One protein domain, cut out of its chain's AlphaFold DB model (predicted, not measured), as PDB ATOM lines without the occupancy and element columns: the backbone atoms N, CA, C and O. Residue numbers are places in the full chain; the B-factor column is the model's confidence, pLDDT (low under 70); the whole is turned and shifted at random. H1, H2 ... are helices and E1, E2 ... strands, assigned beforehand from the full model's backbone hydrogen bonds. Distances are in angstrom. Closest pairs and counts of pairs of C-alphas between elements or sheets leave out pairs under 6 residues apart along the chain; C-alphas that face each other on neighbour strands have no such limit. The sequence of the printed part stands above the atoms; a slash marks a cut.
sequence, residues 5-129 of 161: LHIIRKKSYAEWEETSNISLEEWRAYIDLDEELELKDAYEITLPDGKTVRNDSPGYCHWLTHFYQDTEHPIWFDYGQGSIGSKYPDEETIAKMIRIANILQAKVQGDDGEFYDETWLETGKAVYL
ATOM      1  N   LEU A   5     133.743 195.126 190.521       97.94
ATOM      2  CA  LEU A   5     133.869 196.498 190.984       97.94
ATOM      3  C   LEU A   5     132.639 196.879 191.787       97.94
ATOM      4  O   LEU A   5     131.530 196.414 191.506       97.94
ATOM      5  N   HIS A   6     132.851 197.782 192.736       97.88
ATOM      6  CA  HIS A   6     131.857 198.233 193.693       97.88
ATOM      7  C   HIS A   6     131.862 199.751 193.766       97.88
ATOM      8  O   HIS A   6     132.903 200.375 193.960       97.88
ATOM      9  N   ILE A   7     130.684 200.353 193.658       98.44
ATOM     10  CA  ILE A   7     130.466 201.759 193.973       98.44
ATOM     11  C   ILE A   7     130.195 201.858 195.471       98.44
ATOM     12  O   ILE A   7     129.196 201.316 195.958       98.44
ATOM     13  N   ILE A   8     131.083 202.543 196.191       97.44
ATOM     14  CA  ILE A   8     131.053 202.657 197.648       97.44
ATOM     15  C   ILE A   8     131.259 204.089 198.155       97.44
ATOM     16  O   ILE A   8     132.010 204.856 197.560       97.44
ATOM     17  N   ARG A   9     130.661 204.452 199.300       95.81
ATOM     18  CA  ARG A   9     131.052 205.667 200.060       95.81
ATOM     19  C   ARG A   9     131.891 205.374 201.300       95.81
ATOM     20  O   ARG A   9     132.524 206.286 201.830       95.81
ATOM     21  N   LYS A  10     131.887 204.127 201.776       92.62
ATOM     22  CA  LYS A  10     132.760 203.689 202.875       92.62
ATOM     23  C   LYS A  10     134.229 203.712 202.452       92.62
ATOM     24  O   LYS A  10     134.539 203.834 201.266       92.62
ATOM     25  N   LYS A  11     135.140 203.599 203.422       90.88
ATOM     26  CA  LYS A  11     136.582 203.696 203.162       90.88
ATOM     27  C   LYS A  11     137.085 202.575 202.252       90.88
ATOM     28  O   LYS A  11     137.856 202.844 201.335       90.88
ATOM     29  N   SER A  12     136.655 201.345 202.518       91.44
ATOM     30  CA  SER A  12     137.059 200.153 201.775       91.44
ATOM     31  C   SER A  12     135.917 199.144 201.708       91.44
ATOM     32  O   SER A  12     135.216 198.911 202.692       91.44
ATOM     33  N   TYR A  13     135.741 198.508 200.554       91.19
ATOM     34  CA  TYR A  13     134.787 197.434 200.316       91.19
ATOM     35  C   TYR A  13     135.022 196.250 201.261       91.19
ATOM     36  O   TYR A  13     134.056 195.701 201.796       91.19
ATOM     37  N   ALA A  14     136.291 195.944 201.556       89.12
ATOM     38  CA  ALA A  14     136.706 194.852 202.438       89.12
ATOM     39  C   ALA A  14     136.257 195.021 203.904       89.12
ATOM     40  O   ALA A  14     136.153 194.037 204.641       89.12
ATOM     41  N   GLU A  15     135.962 196.250 204.338       88.62
ATOM     42  CA  GLU A  15     135.448 196.538 205.679       88.62
ATOM     43  C   GLU A  15     133.942 196.232 205.727       88.62
ATOM     44  O   GLU A  15     133.095 197.088 205.479       88.62
ATOM     45  N   TRP A  16     133.596 194.969 205.976       83.50
ATOM     46  CA  TRP A  16     132.216 194.459 205.949       83.50
ATOM     47  C   TRP A  16     131.336 194.955 207.110       83.50
ATOM     48  O   TRP A  16     130.112 194.877 207.019       83.50
ATOM     49  N   GLU A  17     131.939 195.455 208.192       83.75
ATOM     50  CA  GLU A  17     131.218 196.049 209.327       83.75
ATOM     51  C   GLU A  17     130.642 197.433 208.983       83.75
ATOM     52  O   GLU A  17     129.642 197.853 209.569       83.75
ATOM     53  N   GLU A  18     131.231 198.122 208.000       83.12
ATOM     54  CA  GLU A  18     130.744 199.403 207.502       83.12
ATOM     55  C   GLU A  18     129.795 199.204 206.315       83.12
ATOM     56  O   GLU A  18     130.125 198.572 205.304       83.12
ATOM     57  N   THR A  19     128.606 199.802 206.400       83.75
ATOM     58  CA  THR A  19     127.750 199.968 205.224       83.75
ATOM     59  C   THR A  19     128.262 201.126 204.374       83.75
ATOM     60  O   THR A  19     128.728 202.148 204.877       83.75
ATOM     61  N   SER A  20     128.143 200.982 203.059       88.19
ATOM     62  CA  SER A  20     128.501 202.039 202.119       88.19
ATOM     63  C   SER A  20     127.500 203.214 202.121       88.19
ATOM     64  O   SER A  20     127.772 204.247 201.520       88.19
ATOM     65  N   ASN A  21     126.380 203.131 202.854       91.69
ATOM     66  CA  ASN A  21     125.420 204.234 203.025       91.69
ATOM     67  C   ASN A  21     124.842 204.806 201.711       91.69
ATOM     68  O   ASN A  21     124.382 205.948 201.692       91.69
ATOM     69  N   ILE A  22     124.851 204.053 200.608       96.88
ATOM     70  CA  ILE A  22     124.011 204.358 199.442       96.88
ATOM     71  C   ILE A  22     122.682 203.655 199.695       96.88
ATOM     72  O   ILE A  22     122.666 202.448 199.908       96.88
ATOM     73  N   SER A  23     121.579 204.394 199.754       97.31
ATOM     74  CA  SER A  23     120.265 203.777 199.991       97.31
ATOM     75  C   SER A  23     119.692 203.174 198.707       97.31
ATOM     76  O   SER A  23     120.054 203.584 197.603       97.31
ATOM     77  N   LEU A  24     118.762 202.222 198.839       97.38
ATOM     78  CA  LEU A  24     118.060 201.660 197.684       97.38
ATOM     79  C   LEU A  24     117.214 202.733 196.985       97.38
ATOM     80  O   LEU A  24     117.128 202.754 195.762       97.38
ATOM     81  N   GLU A  25     116.593 203.626 197.754       98.06
ATOM     82  CA  GLU A  25     115.788 204.733 197.243       98.06
ATOM     83  C   GLU A  25     116.630 205.702 196.417       98.06
ATOM     84  O   GLU A  25     116.216 206.115 195.338       98.06
ATOM     85  N   GLU A  26     117.825 206.032 196.900       97.88
ATOM     86  CA  GLU A  26     118.780 206.867 196.177       97.88
ATOM     87  C   GLU A  26     119.252 206.204 194.882       97.88
ATOM     88  O   GLU A  26     119.284 206.846 193.834       97.88
ATOM     89  N   TRP A  27     119.565 204.908 194.933       98.19
ATOM     90  CA  TRP A  27     119.945 204.162 193.743       98.19
ATOM     91  C   TRP A  27     118.812 204.098 192.709       98.19
ATOM     92  O   TRP A  27     119.036 204.350 191.527       98.19
ATOM     93  N   ARG A  28     117.572 203.849 193.140       98.06
ATOM     94  CA  ARG A  28     116.397 203.868 192.255       98.06
ATOM     95  C   ARG A  28     116.147 205.244 191.652       98.06
ATOM     96  O   ARG A  28     115.885 205.330 190.460       98.06
ATOM     97  N   ALA A  29     116.296 206.305 192.443       97.94
ATOM     98  CA  ALA A  29     116.183 207.668 191.941       97.94
ATOM     99  C   ALA A  29     117.240 207.978 190.869       97.94
ATOM    100  O   ALA A  29     116.949 208.713 189.932       97.94
ATOM    101  N   TYR A  30     118.448 207.413 190.981       97.81
ATOM    102  CA  TYR A  30     119.448 207.501 189.920       97.81
ATOM    103  C   TYR A  30     119.018 206.734 188.663       97.81
ATOM    104  O   TYR A  30     119.071 207.302 187.576       97.81
ATOM    105  N   ILE A  31     118.567 205.481 188.803       97.31
ATOM    106  CA  ILE A  31     118.101 204.670 187.664       97.31
ATOM    107  C   ILE A  31     116.974 205.387 186.909       97.31
ATOM    108  O   ILE A  31     117.019 205.460 185.689       97.31
ATOM    109  N   ASP A  32     116.009 205.972 187.620       96.44
ATOM    110  CA  ASP A  32     114.884 206.694 187.011       96.44
ATOM    111  C   ASP A  32     115.320 207.922 186.182       96.44
ATOM    112  O   ASP A  32     114.573 208.382 185.317       96.44
ATOM    113  N   LEU A  33     116.509 208.478 186.447       95.62
ATOM    114  CA  LEU A  33     117.077 209.618 185.718       95.62
ATOM    115  C   LEU A  33     117.962 209.204 184.535       95.62
ATOM    116  O   LEU A  33     118.258 210.038 183.679       95.62
ATOM    117  N   ASP A  34     118.421 207.959 184.505       95.50
ATOM    118  CA  ASP A  34     119.386 207.460 183.536       95.50
ATOM    119  C   ASP A  34     118.679 206.592 182.494       95.50
ATOM    120  O   ASP A  34     118.422 205.413 182.718       95.50
ATOM    121  N   GLU A  35     118.378 207.174 181.331       92.81
ATOM    122  CA  GLU A  35     117.673 206.486 180.238       92.81
ATOM    123  C   GLU A  35     118.432 205.263 179.690       92.81
ATOM    124  O   GLU A  35     117.849 204.439 178.986       92.81
ATOM    125  N   GLU A  36     119.727 205.122 180.001       92.88
ATOM    126  CA  GLU A  36     120.502 203.936 179.643       92.88
ATOM    127  C   GLU A  36     120.291 202.776 180.628       92.88
ATOM    128  O   GLU A  36     120.769 201.676 180.362       92.88
ATOM    129  N   LEU A  37     119.633 202.979 181.772       94.38
ATOM    130  CA  LEU A  37     119.412 201.944 182.779       94.38
ATOM    131  C   LEU A  37     117.965 201.451 182.772       94.38
ATOM    132  O   LEU A  37     117.009 202.218 182.818       94.38
ATOM    133  N   GLU A  38     117.802 200.131 182.783       94.06
ATOM    134  CA  GLU A  38     116.498 199.484 182.868       94.06
ATOM    135  C   GLU A  38     116.368 198.723 184.183       94.06
ATOM    136  O   GLU A  38     116.991 197.675 184.375       94.06
ATOM    137  N   LEU A  39     115.531 199.230 185.092       95.81
ATOM    138  CA  LEU A  39     115.230 198.549 186.347       95.81
ATOM    139  C   LEU A  39     114.514 197.216 186.082       95.81
ATOM    140  O   LEU A  39     113.489 197.164 185.400       95.81
ATOM    141  N   LYS A  40     115.027 196.138 186.678       94.88
ATOM    142  CA  LYS A  40     114.438 194.793 186.610       94.88
ATOM    143  C   LYS A  40     113.970 194.281 187.969       94.88
ATOM    144  O   LYS A  40     113.034 193.485 188.020       94.88
ATOM    145  N   ASP A  41     114.613 194.722 189.056       95.94
ATOM    146  CA  ASP A  41     114.366 194.287 190.446       95.94
ATOM    147  C   ASP A  41     114.520 192.770 190.692       95.94
ATOM    148  O   ASP A  41     114.190 192.261 191.765       95.94
ATOM    149  N   ALA A  42     115.002 192.024 189.704       93.62
ATOM    150  CA  ALA A  42     115.237 190.595 189.782       93.62
ATOM    151  C   ALA A  42     116.156 190.154 188.643       93.62
ATOM    152  O   ALA A  42     116.128 190.739 187.560       93.62
ATOM    153  N   TYR A  43     116.897 189.073 188.871       88.75
ATOM    154  CA  TYR A  43     117.622 188.372 187.818       88.75
ATOM    155  C   TYR A  43     117.028 186.980 187.597       88.75
ATOM    156  O   TYR A  43     116.478 186.351 188.508       88.75
ATOM    157  N   GLU A  44     117.131 186.501 186.363       89.25
ATOM    158  CA  GLU A  44     116.576 185.222 185.937       89.25
ATOM    159  C   GLU A  44     117.698 184.258 185.549       89.25
ATOM    160  O   GLU A  44     118.612 184.599 184.802       89.25
ATOM    161  N   ILE A  45     117.633 183.031 186.063       86.31
ATOM    162  CA  ILE A  45     118.560 181.952 185.729       86.31
ATOM    163  C   ILE A  45     117.785 180.860 185.005       86.31
ATOM    164  O   ILE A  45     116.864 180.270 185.570       86.31
ATOM    165  N   THR A  46     118.209 180.527 183.788       87.19
ATOM    166  CA  THR A  46     117.718 179.335 183.089       87.19
ATOM    167  C   THR A  46     118.547 178.121 183.502       87.19
ATOM    168  O   THR A  46     119.761 178.078 183.309       87.19
ATOM    169  N   LEU A  47     117.892 177.132 184.105       88.50
ATOM    170  CA  LEU A  47     118.489 175.869 184.526       88.50
ATOM    171  C   LEU A  47     118.696 174.923 183.326       88.50
ATOM    172  O   LEU A  47     118.008 175.055 182.312       88.50
ATOM    173  N   PRO A  48     119.575 173.905 183.437       90.81
ATOM    174  CA  PRO A  48     119.813 172.940 182.356       90.81
ATOM    175  C   PRO A  48     118.572 172.161 181.887       90.81
ATOM    176  O   PRO A  48     118.571 171.625 180.784       90.81
ATOM    177  N   ASP A  49     117.526 172.078 182.716       93.06
ATOM    178  CA  ASP A  49     116.247 171.442 182.375       93.06
ATOM    179  C   ASP A  49     115.264 172.387 181.652       93.06
ATOM    180  O   ASP A  49     114.121 172.007 181.394       93.06
ATOM    181  N   GLY A  50     115.702 173.606 181.322       89.94
ATOM    182  CA  GLY A  50     114.923 174.626 180.626       89.94
ATOM    183  C   GLY A  50     113.993 175.440 181.527       89.94
ATOM    184  O   GLY A  50     113.249 176.274 181.018       89.94
ATOM    185  N   LYS A  51     113.998 175.226 182.849       92.00
ATOM    186  CA  LYS A  51     113.216 176.054 183.776       92.00
ATOM    187  C   LYS A  51     113.935 177.357 184.088       92.00
ATOM    188  O   LYS A  51     115.115 177.347 184.429       92.00
ATOM    189  N   THR A  52     113.191 178.453 184.083       91.06
ATOM    190  CA  THR A  52     113.678 179.757 184.535       91.06
ATOM    191  C   THR A  52     113.336 179.963 186.008       91.06
ATOM    192  O   THR A  52     112.183 179.816 186.416       91.06
ATOM    193  N   VAL A  53     114.344 180.294 186.812       91.94
ATOM    194  CA  VAL A  53     114.208 180.705 188.212       91.94
ATOM    195  C   VAL A  53     114.439 182.204 188.289       91.94
ATOM    196  O   VAL A  53     115.485 182.686 187.864       91.94
ATOM    197  N   ARG A  54     113.471 182.928 188.848       93.50
ATOM    198  CA  ARG A  54     113.588 184.355 189.144       93.50
ATOM    199  C   ARG A  54     114.002 184.538 190.599       93.50
ATOM    200  O   ARG A  54     113.343 183.994 191.484       93.50
ATOM    201  N   ASN A  55     115.042 185.331 190.825       91.62
ATOM    202  CA  ASN A  55     115.478 185.746 192.152       91.62
ATOM    203  C   ASN A  55     115.281 187.252 192.300       91.62
ATOM    204  O   ASN A  55     115.828 188.023 191.513       91.62
ATOM    205  N   ASP A  56     114.515 187.656 193.313       94.69
ATOM    206  CA  ASP A  56     114.320 189.068 193.632       94.69
ATOM    207  C   ASP A  56     115.652 189.691 194.066       94.69
ATOM    208  O   ASP A  56     116.325 189.186 194.967       94.69
ATOM    209  N   SER A  57     116.014 190.794 193.418       95.25
ATOM    210  CA  SER A  57     117.177 191.612 193.747       95.25
ATOM    211  C   SER A  57     116.799 193.084 193.572       95.25
ATOM    212  O   SER A  57     116.904 193.632 192.471       95.25
ATOM    213  N   PRO A  58     116.244 193.724 194.618       96.94
ATOM    214  CA  PRO A  58     115.793 195.106 194.537       96.94
ATOM    215  C   PRO A  58     116.923 196.045 194.111       96.94
ATOM    216  O   PRO A  58     117.976 196.076 194.740       96.94
ATOM    217  N   GLY A  59     116.685 196.839 193.069       96.50
ATOM    218  CA  GLY A  59     117.701 197.719 192.487       96.50
ATOM    219  C   GLY A  59     118.580 197.055 191.426       96.50
ATOM    220  O   GLY A  59     119.430 197.735 190.861       96.50
ATOM    221  N   TYR A  60     118.375 195.777 191.105       96.88
ATOM    222  CA  TYR A  60     119.023 195.158 189.951       96.88
ATOM    223  C   TYR A  60     118.532 195.805 188.652       96.88
ATOM    224  O   TYR A  60     117.319 195.895 188.408       96.88
ATOM    225  N   CYS A  61     119.466 196.253 187.815       95.56
ATOM    226  CA  CYS A  61     119.167 196.871 186.531       95.56
ATOM    227  C   CYS A  61     120.123 196.406 185.428       95.56
ATOM    228  O   CYS A  61     121.251 195.976 185.681       95.56
ATOM    229  N   HIS A  62     119.651 196.493 184.188       94.00
ATOM    230  CA  HIS A  62     120.476 196.308 182.998       94.00
ATOM    231  C   HIS A  62     120.959 197.660 182.480       94.00
ATOM    232  O   HIS A  62     120.241 198.652 182.575       94.00
ATOM    233  N   TRP A  63     122.143 197.680 181.874       92.75
ATOM    234  CA  TRP A  63     122.652 198.834 181.143       92.75
ATOM    235  C   TRP A  63     122.459 198.630 179.634       92.75
ATOM    236  O   TRP A  63     123.103 197.790 179.006       92.75
ATOM    237  N   LEU A  64     121.533 199.397 179.063       84.62
ATOM    238  CA  LEU A  64     121.020 199.313 177.698       84.62
ATOM    239  C   LEU A  64     121.902 200.044 176.673       84.62
ATOM    240  O   LEU A  64     121.412 200.847 175.877       84.62
ATOM    241  N   THR A  65     123.216 199.807 176.657       73.62
ATOM    242  CA  THR A  65     124.047 200.429 175.611       73.62
ATOM    243  C   THR A  65     123.807 199.768 174.255       73.62
ATOM    244  O   THR A  65     123.506 198.580 174.159       73.62
ATOM    245  N   HIS A  66     124.036 200.522 173.181       59.03
ATOM    246  CA  HIS A  66     123.978 200.023 171.804       59.03
ATOM    247  C   HIS A  66     124.906 198.824 171.511       59.03
ATOM    248  O   HIS A  66     124.692 198.129 170.519       59.03
ATOM    249  N   PHE A  67     125.915 198.564 172.352       59.31
ATOM    250  CA  PHE A  67     126.774 197.380 172.256       59.31
ATOM    251  C   PHE A  67     126.211 196.161 173.005       59.31
ATOM    252  O   PHE A  67     126.503 195.030 172.619       59.31
ATOM    253  N   TYR A  68     125.394 196.382 174.041       61.00
ATOM    254  CA  TYR A  68     124.916 195.350 174.972       61.00
ATOM    255  C   TYR A  68     123.410 195.065 174.892       61.00
ATOM    256  O   TYR A  68     122.952 194.072 175.448       61.00
ATOM    257  N   GLN A  69     122.635 195.883 174.174       54.97
ATOM    258  CA  GLN A  69     121.174 195.749 174.079       54.97
ATOM    259  C   GLN A  69     120.698 194.413 173.470       54.97
ATOM    260  O   GLN A  69     119.604 193.961 173.787       54.97
ATOM    261  N   ASP A  70     121.523 193.778 172.628       56.03
ATOM    262  CA  ASP A  70     121.193 192.546 171.891       56.03
ATOM    263  C   ASP A  70     122.080 191.350 172.297       56.03
ATOM    264  O   ASP A  70     122.151 190.344 171.583       56.03
ATOM    265  N   THR A  71     122.798 191.438 173.423       64.56
ATOM    266  CA  THR A  71     123.637 190.331 173.898       64.56
ATOM    267  C   THR A  71     122.837 189.373 174.779       64.56
ATOM    268  O   THR A  71     121.973 189.764 175.558       64.56
ATOM    269  N   GLU A  72     123.173 188.083 174.711       67.81
ATOM    270  CA  GLU A  72     122.645 187.055 175.629       67.81
ATOM    271  C   GLU A  72     123.027 187.337 177.101       67.81
ATOM    272  O   GLU A  72     122.452 186.782 178.039       67.81
ATOM    273  N   HIS A  73     124.000 188.226 177.304       73.25
ATOM    274  CA  HIS A  73     124.532 188.637 178.593       73.25
ATOM    275  C   HIS A  73     124.611 190.170 178.643       73.25
ATOM    276  O   HIS A  73     125.673 190.727 178.343       73.25
ATOM    277  N   PRO A  74     123.501 190.862 178.959       80.88
ATOM    278  CA  PRO A  74     123.532 192.304 179.150       80.88
ATOM    279  C   PRO A  74     124.430 192.650 180.340       80.88
ATOM    280  O   PRO A  74     124.514 191.895 181.315       80.88
ATOM    281  N   ILE A  75     125.093 193.804 180.274       91.06
ATOM    282  CA  ILE A  75     125.781 194.353 181.442       91.06
ATOM    283  C   ILE A  75     124.727 194.735 182.475       91.06
ATOM    284  O   ILE A  75     123.676 195.285 182.141       91.06
ATOM    285  N   TRP A  76     125.008 194.429 183.734       93.50
ATOM    286  CA  TRP A  76     124.095 194.670 184.836       93.50
ATOM    287  C   TRP A  76     124.803 195.338 186.005       93.50
ATOM    288  O   TRP A  76     126.015 195.187 186.203       93.50
ATOM    289  N   PHE A  77     124.004 196.047 186.791       97.00
ATOM    290  CA  PHE A  77     124.385 196.593 188.081       97.00
ATOM    291  C   PHE A  77     123.445 196.029 189.139       97.00
ATOM    292  O   PHE A  77     122.228 195.996 188.945       97.00
ATOM    293  N   ASP A  78     124.013 195.562 190.245       96.25
ATOM    294  CA  ASP A  78     123.255 194.985 191.352       96.25
ATOM    295  C   ASP A  78     123.455 195.797 192.625       96.25
ATOM    296  O   ASP A  78     124.568 196.235 192.922       96.25
ATOM    297  N   TYR A  79     122.379 195.994 193.380       97.50
ATOM    298  CA  TYR A  79     122.418 196.719 194.641       97.50
ATOM    299  C   TYR A  79     122.460 195.740 195.812       97.50
ATOM    300  O   TYR A  79     121.615 194.857 195.948       97.50
ATOM    301  N   GLY A  80     123.402 195.946 196.728       93.50
ATOM    302  CA  GLY A  80     123.518 195.127 197.928       93.50
ATOM    303  C   GLY A  80     124.329 195.820 199.006       93.50
ATOM    304  O   GLY A  80     125.332 196.460 198.718       93.50
ATOM    305  N   GLN A  81     123.882 195.720 200.263       91.31
ATOM    306  CA  GLN A  81     124.590 196.255 201.444       91.31
ATOM    307  C   GLN A  81     124.987 197.749 201.354       91.31
ATOM    308  O   GLN A  81     125.913 198.218 202.023       91.31
ATOM    309  N   GLY A  82     124.239 198.518 200.564       95.00
ATOM    310  CA  GLY A  82     124.478 199.937 200.331       95.00
ATOM    311  C   GLY A  82     125.588 200.244 199.325       95.00
ATOM    312  O   GLY A  82     126.141 201.342 199.358       95.00
ATOM    313  N   SER A  83     125.938 199.284 198.467       97.06
ATOM    314  CA  SER A  83     126.851 199.432 197.330       97.06
ATOM    315  C   SER A  83     126.202 198.958 196.031       97.06
ATOM    316  O   SER A  83     125.236 198.192 196.063       97.06
ATOM    317  N   ILE A  84     126.752 199.400 194.899       98.12
ATOM    318  CA  ILE A  84     126.353 198.949 193.563       98.12
ATOM    319  C   ILE A  84     127.511 198.156 192.959       98.12
ATOM    320  O   ILE A  84     128.615 198.684 192.856       98.12
ATOM    321  N   GLY A  85     127.270 196.908 192.572       97.06
ATOM    322  CA  GLY A  85     128.283 195.999 192.043       97.06
ATOM    323  C   GLY A  85     128.084 195.669 190.565       97.06
ATOM    324  O   GLY A  85     126.954 195.600 190.084       97.06
ATOM    325  N   SER A  86     129.182 195.402 189.859       96.25
ATOM    326  CA  SER A  86     129.159 194.762 188.536       96.25
ATOM    327  C   SER A  86     130.286 193.743 188.405       96.25
ATOM    328  O   SER A  86     131.345 193.887 189.018       96.25
ATOM    329  N   LYS A  87     130.055 192.693 187.614       94.00
ATOM    330  CA  LYS A  87     130.978 191.566 187.455       94.00
ATOM    331  C   LYS A  87     131.724 191.641 186.129       94.00
ATOM    332  O   LYS A  87     131.090 191.729 185.084       94.00
ATOM    333  N   TYR A  88     133.045 191.472 186.177       92.19
ATOM    334  CA  TYR A  88     133.940 191.551 185.016       92.19
ATOM    335  C   TYR A  88     133.709 192.806 184.151       92.19
ATOM    336  O   TYR A  88     133.510 192.671 182.941       92.19
ATOM    337  N   PRO A  89     133.711 194.012 184.747       92.44
ATOM    338  CA  PRO A  89     133.490 195.227 183.979       92.44
ATOM    339  C   PRO A  89     134.641 195.452 182.994       92.44
ATOM    340  O   PRO A  89     135.816 195.322 183.339       92.44
ATOM    341  N   ASP A  90     134.282 195.780 181.759       91.50
ATOM    342  CA  ASP A  90     135.213 196.253 180.740       91.50
ATOM    343  C   ASP A  90     135.472 197.761 180.889       91.50
ATOM    344  O   ASP A  90     134.931 198.419 181.777       91.50
ATOM    345  N   GLU A  91     136.292 198.333 180.006       92.81
ATOM    346  CA  GLU A  91     136.659 199.750 180.090       92.81
ATOM    347  C   GLU A  91     135.443 200.696 180.030       92.81
ATOM    348  O   GLU A  91     135.401 201.702 180.743       92.81
ATOM    349  N   GLU A  92     134.429 200.370 179.220       92.19
ATOM    350  CA  GLU A  92     133.207 201.173 179.118       92.19
ATOM    351  C   GLU A  92     132.352 201.068 180.381       92.19
ATOM    352  O   GLU A  92     131.842 202.082 180.870       92.19
ATOM    353  N   THR A  93     132.240 199.865 180.946       94.06
ATOM    354  CA  THR A  93     131.529 199.623 182.202       94.06
ATOM    355  C   THR A  93     132.220 200.337 183.356       94.06
ATOM    356  O   THR A  93     131.545 201.010 184.132       94.06
ATOM    357  N   ILE A  94     133.554 200.304 183.433       96.56
ATOM    358  CA  ILE A  94     134.325 201.082 184.417       96.56
ATOM    359  C   ILE A  94     134.006 202.573 184.267       96.56
ATOM    360  O   ILE A  94     133.661 203.239 185.244       96.56
ATOM    361  N   ALA A  95     134.032 203.101 183.041       96.19
ATOM    362  CA  ALA A  95     133.720 204.503 182.788       96.19
ATOM    363  C   ALA A  95     132.271 204.879 183.144       96.19
ATOM    364  O   ALA A  95     132.012 206.015 183.553       96.19
ATOM    365  N   LYS A  96     131.309 203.963 182.984       96.50
ATOM    366  CA  LYS A  96     129.928 204.157 183.449       96.50
ATOM    367  C   LYS A  96     129.860 204.160 184.971       96.50
ATOM    368  O   LYS A  96     129.238 205.054 185.536       96.50
ATOM    369  N   MET A  97     130.540 203.228 185.631       98.12
ATOM    370  CA  MET A  97     130.590 203.158 187.092       98.12
ATOM    371  C   MET A  97     131.210 204.414 187.709       98.12
ATOM    372  O   MET A  97     130.669 204.914 188.689       98.12
ATOM    373  N   ILE A  98     132.266 204.979 187.110       98.38
ATOM    374  CA  ILE A  98     132.860 206.256 187.548       98.38
ATOM    375  C   ILE A  98     131.832 207.393 187.443       98.38
ATOM    376  O   ILE A  98     131.640 208.151 188.391       98.38
ATOM    377  N   ARG A  99     131.095 207.477 186.325       97.62
ATOM    378  CA  ARG A  99     130.028 208.477 186.140       97.62
ATOM    379  C   ARG A  99     128.910 208.340 187.178       97.62
ATOM    380  O   ARG A  99     128.498 209.349 187.749       97.62
ATOM    381  N   ILE A 100     128.447 207.117 187.440       97.88
ATOM    382  CA  ILE A 100     127.454 206.833 188.489       97.88
ATOM    383  C   ILE A 100     128.006 207.271 189.853       97.88
ATOM    384  O   ILE A 100     127.346 208.016 190.579       97.88
ATOM    385  N   ALA A 101     129.231 206.856 190.184       98.19
ATOM    386  CA  ALA A 101     129.876 207.161 191.455       98.19
ATOM    387  C   ALA A 101     129.996 208.673 191.691       98.19
ATOM    388  O   ALA A 101     129.657 209.139 192.776       98.19
ATOM    389  N   ASN A 102     130.377 209.453 190.676       97.56
ATOM    390  CA  ASN A 102     130.467 210.912 190.773       97.56
ATOM    391  C   ASN A 102     129.122 211.566 191.132       97.56
ATOM    392  O   ASN A 102     129.076 212.440 191.998       97.56
ATOM    393  N   ILE A 103     128.020 211.131 190.508       97.50
ATOM    394  CA  ILE A 103     126.673 211.646 190.812       97.50
ATOM    395  C   ILE A 103     126.235 211.241 192.222       97.50
ATOM    396  O   ILE A 103     125.673 212.056 192.953       97.50
ATOM    397  N   LEU A 104     126.544 210.010 192.630       97.00
ATOM    398  CA  LEU A 104     126.254 209.494 193.967       97.00
ATOM    399  C   LEU A 104     127.271 209.946 195.029       97.00
ATOM    400  O   LEU A 104     127.196 209.479 196.165       97.00
ATOM    401  N   GLN A 105     128.226 210.828 194.712       97.00
ATOM    402  CA  GLN A 105     129.295 211.242 195.635       97.00
ATOM    403  C   GLN A 105     130.000 210.041 196.305       97.00
ATOM    404  O   GLN A 105     130.222 210.009 197.517       97.00
ATOM    405  N   ALA A 106     130.284 209.018 195.507       97.44
ATOM    406  CA  ALA A 106     130.863 207.740 195.889       97.44
ATOM    407  C   ALA A 106     132.186 207.505 195.137       97.44
ATOM    408  O   ALA A 106     132.680 208.377 194.423       97.44
ATOM    409  N   LYS A 107     132.777 206.324 195.313       97.38
ATOM    410  CA  LYS A 107     134.029 205.888 194.684       97.38
ATOM    411  C   LYS A 107     133.837 204.517 194.057       97.38
ATOM    412  O   LYS A 107     133.034 203.736 194.558       97.38
ATOM    413  N   VAL A 108     134.603 204.206 193.019       98.25
ATOM    414  CA  VAL A 108     134.655 202.858 192.448       98.25
ATOM    415  C   VAL A 108     135.880 202.145 193.005       98.25
ATOM    416  O   VAL A 108     136.989 202.654 192.862       98.25
ATOM    417  N   GLN A 109     135.683 200.984 193.624       98.00
ATOM    418  CA  GLN A 109     136.760 200.136 194.128       98.00
ATOM    419  C   GLN A 109     136.622 198.713 193.588       98.00
ATOM    420  O   GLN A 109     135.511 198.183 193.536       98.00
ATOM    421  N   GLY A 110     137.733 198.089 193.211       97.19
ATOM    422  CA  GLY A 110     137.756 196.671 192.871       97.19
ATOM    423  C   GLY A 110     138.040 195.752 194.047       97.19
ATOM    424  O   GLY A 110     138.427 196.189 195.133       97.19
ATOM    425  N   ASP A 111     137.823 194.455 193.828       95.06
ATOM    426  CA  ASP A 111     138.014 193.413 194.849       95.06
ATOM    427  C   ASP A 111     139.444 193.378 195.421       95.06
ATOM    428  O   ASP A 111     139.629 192.988 196.576       95.06
ATOM    429  N   ASP A 112     140.441 193.804 194.639       93.50
ATOM    430  CA  ASP A 112     141.855 193.832 195.032       93.50
ATOM    431  C   ASP A 112     142.256 195.151 195.735       93.50
ATOM    432  O   ASP A 112     143.390 195.303 196.198       93.50
ATOM    433  N   GLY A 113     141.307 196.077 195.903       93.88
ATOM    434  CA  GLY A 113     141.455 197.305 196.682       93.88
ATOM    435  C   GLY A 113     141.816 198.552 195.874       93.88
ATOM    436  O   GLY A 113     141.818 199.642 196.450       93.88
ATOM    437  N   GLU A 114     142.081 198.422 194.575       95.50
ATOM    438  CA  GLU A 114     142.311 199.536 193.657       95.50
ATOM    439  C   GLU A 114     141.068 200.403 193.471       95.50
ATOM    440  O   GLU A 114     139.933 199.924 193.478       95.50
ATOM    441  N   PHE A 115     141.301 201.690 193.252       96.88
ATOM    442  CA  PHE A 115     140.287 202.689 192.984       96.88
ATOM    443  C   PHE A 115     140.347 203.161 191.536       96.88
ATOM    444  O   PHE A 115     141.419 203.341 190.950       96.88
ATOM    445  N   TYR A 116     139.158 203.395 190.991       97.44
ATOM    446  CA  TYR A 116     138.946 203.907 189.649       97.44
ATOM    447  C   TYR A 116     138.260 205.267 189.747       97.44
ATOM    448  O   TYR A 116     137.184 205.398 190.335       97.44
ATOM    449  N   ASP A 117     138.893 206.279 189.169       95.81
ATOM    450  CA  ASP A 117     138.414 207.657 189.142       95.81
ATOM    451  C   ASP A 117     138.757 208.325 187.797       95.81
ATOM    452  O   ASP A 117     139.120 207.660 186.823       95.81
ATOM    453  N   GLU A 118     138.641 209.649 187.724       94.50
ATOM    454  CA  GLU A 118     138.991 210.426 186.528       94.50
ATOM    455  C   GLU A 118     140.441 210.185 186.061       94.50
ATOM    456  O   GLU A 118     140.711 210.156 184.860       94.50
ATOM    457  N   THR A 119     141.374 209.908 186.977       93.62
ATOM    458  CA  THR A 119     142.764 209.564 186.636       93.62
ATOM    459  C   THR A 119     142.823 208.274 185.827       93.62
ATOM    460  O   THR A 119     143.608 208.164 184.878       93.62
ATOM    461  N   TRP A 120     141.975 207.293 186.154       95.62
ATOM    462  CA  TRP A 120     141.873 206.057 185.382       95.62
ATOM    463  C   TRP A 120     141.348 206.327 183.967       95.62
ATOM    464  O   TRP A 120     141.883 205.770 183.011       95.62
ATOM    465  N   LEU A 121     140.376 207.233 183.799       92.31
ATOM    466  CA  LEU A 121     139.864 207.619 182.475       92.31
ATOM    467  C   LEU A 121     140.937 208.274 181.594       92.31
ATOM    468  O   LEU A 121     140.935 208.106 180.372       92.31
ATOM    469  N   GLU A 122     141.863 209.011 182.201       91.75
ATOM    470  CA  GLU A 122     142.953 209.681 181.490       91.75
ATOM    471  C   GLU A 122     144.128 208.750 181.171       91.75
ATOM    472  O   GLU A 122     144.757 208.872 180.116       91.75
ATOM    473  N   THR A 123     144.452 207.836 182.089       93.00
ATOM    474  CA  THR A 123     145.727 207.099 182.071       93.00
ATOM    475  C   THR A 123     145.585 205.594 181.862       93.00
ATOM    476  O   THR A 123     146.574 204.937 181.528       93.00
ATOM    477  N   GLY A 124     144.391 205.040 182.072       91.31
ATOM    478  CA  GLY A 124     144.131 203.601 182.134       91.31
ATOM    479  C   GLY A 124     144.723 202.915 183.369       91.31
ATOM    480  O   GLY A 124     144.834 201.690 183.384       91.31
ATOM    481  N   LYS A 125     145.157 203.675 184.385       88.75
ATOM    482  CA  LYS A 125     145.790 203.147 185.601       88.75
ATOM    483  C   LYS A 125     144.916 203.399 186.819       88.75
ATOM    484  O   LYS A 125     144.498 204.527 187.054       88.75
ATOM    485  N   ALA A 126     144.640 202.333 187.566       88.06
ATOM    486  CA  ALA A 126     143.957 202.419 188.850       88.06
ATOM    487  C   ALA A 126     144.965 202.807 189.942       88.06
ATOM    488  O   ALA A 126     146.173 202.637 189.750       88.06
ATOM    489  N   VAL A 127     144.475 203.332 191.062       88.88
ATOM    490  CA  VAL A 127     145.304 203.811 192.182       88.88
ATOM    491  C   VAL A 127     144.981 203.038 193.458       88.88
ATOM    492  O   VAL A 127     143.818 202.721 193.699       88.88
ATOM    493  N   TYR A 128     145.971 202.740 194.297       86.94
ATOM    494  CA  TYR A 128     145.729 202.177 195.628       86.94
ATOM    495  C   TYR A 128     145.809 203.275 196.695       86.94
ATOM    496  O   TYR A 128     146.547 204.244 196.549       86.94
ATOM    497  N   LEU A 129     145.060 203.134 197.797       77.38
ATOM    498  CA  LEU A 129     145.115 204.106 198.905       77.38
ATOM    499  C   LEU A 129     146.507 204.195 199.550       77.38
ATOM    500  O   LEU A 129     146.856 205.242 200.081       77.38
TER     501      LEU A 129
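This is residues 5 to 129 of the 161 residues of an uncharacterized protein of Chitinophaga silvisoli (UniProt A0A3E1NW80). A strongly twisted wall of six strands has two helices, H1 and H2, over one face, H1 towards the E2 edge and H2 towards the E8 edge. Beyond the E2 edge the separate hairpin of E3 and E4 makes one end of the longest axis, and beyond the E8 edge the short helix H3 makes the other. The printed part has 125 residues with three named helices and eight named strands, in the order E1 H1 E2 E3 E4 E5 E6 E7 H2 E8 H3, of the class mixed, helices and strands. The large sheet runs E2, E5, E6, E7, E1, E8 and the small one E3, E4, both antiparallel throughout. The whole is compact, with a radius of gyration of the C-alphas of 14.9 A and spans of 46 by 33 by 30 A.

In the large sheet, E5, residues 61 to 63, E6, residues 76 to 80, and E7, residues 83 to 87, form a meander, each strand the antiparallel neighbour of the one before. E5 and E6 are a hairpin with N 61 and O 77 at 3.0 A, and E6 and E7 are another with N 78 and O 85 at 2.9 A. The pairing is staggered: E6 pairs with E5 over residues 76 to 77 and with E7 over residues 78 to 80. E1, residues 5 to 8, is the antiparallel neighbour of E7, with N 7 and O 84 within hydrogen-bond range at 2.8 A. The edge strand E8, residues 107 to 110, is antiparallel to E1, with N 6 and O 109 at 2.8 A. The other edge strand, E2, residues 37 to 39, is antiparallel to E5, with N 38 and O 62 at 2.9 A. H1, residues 24 to 33, and H2, residues 91 to 103, are on the same face of this sheet, an arrangement of two layers, helices on one face of a sheet. H1 has a height over the sheet of 8.8 A and lies over E5 and only just over E6, on which 3 of its C-alphas fall. It runs slantwise to the strands, at 34 degrees to E5 on the local plane. The closest C-alphas of H2 and E8 are those of Ala 101 and Lys 107, 5.4 A apart. E7, H2 and E8 form a split strand-helix-strand unit, two strands running the same way with E1 between them in the sheet, and its crossover is right-handed. H1 and H2 are apart, but only just, at 8.2 A. H3, residues 118 to 123, is not on the sheet; it is close to but not clearly touching H2, with C-alphas 95 and 121 closest at 6.9 A, at a shallow tilt of 27 degrees, opposite ways. E2 runs on into E3, residues 42 to 46, across a break of 2 residues, at 85 degrees. E3 and E4, residues 52 to 56, are a hairpin, with N 45 and O 53 at 2.8 A. In H2 and H3 every O i to N i+4 pair is within hydrogen-bond range; in H1, 5 of 6 are.

E1 begins at C-alpha 5, (133.869, 196.498, 190.984). E3 and E7 each measure 13.3 A from first to last C-alpha, E6 13.1 A and E4 13.0 A. H2 measures 18.9 A and H1 14.4 A. E8, E2 and E5 are shorter, and H3 ends at C-alpha 123, (145.727, 207.099, 182.071).

The two C-alphas farthest apart, those of Asp 49 and Glu 122, are 46.6 A apart. The printed part has no cut. The links E1 to H1, 15 residues, and E5 to E6, 12 residues, are long. The mean pLDDT of the printed part is 91.5, and residues 66 to 72 are under 70.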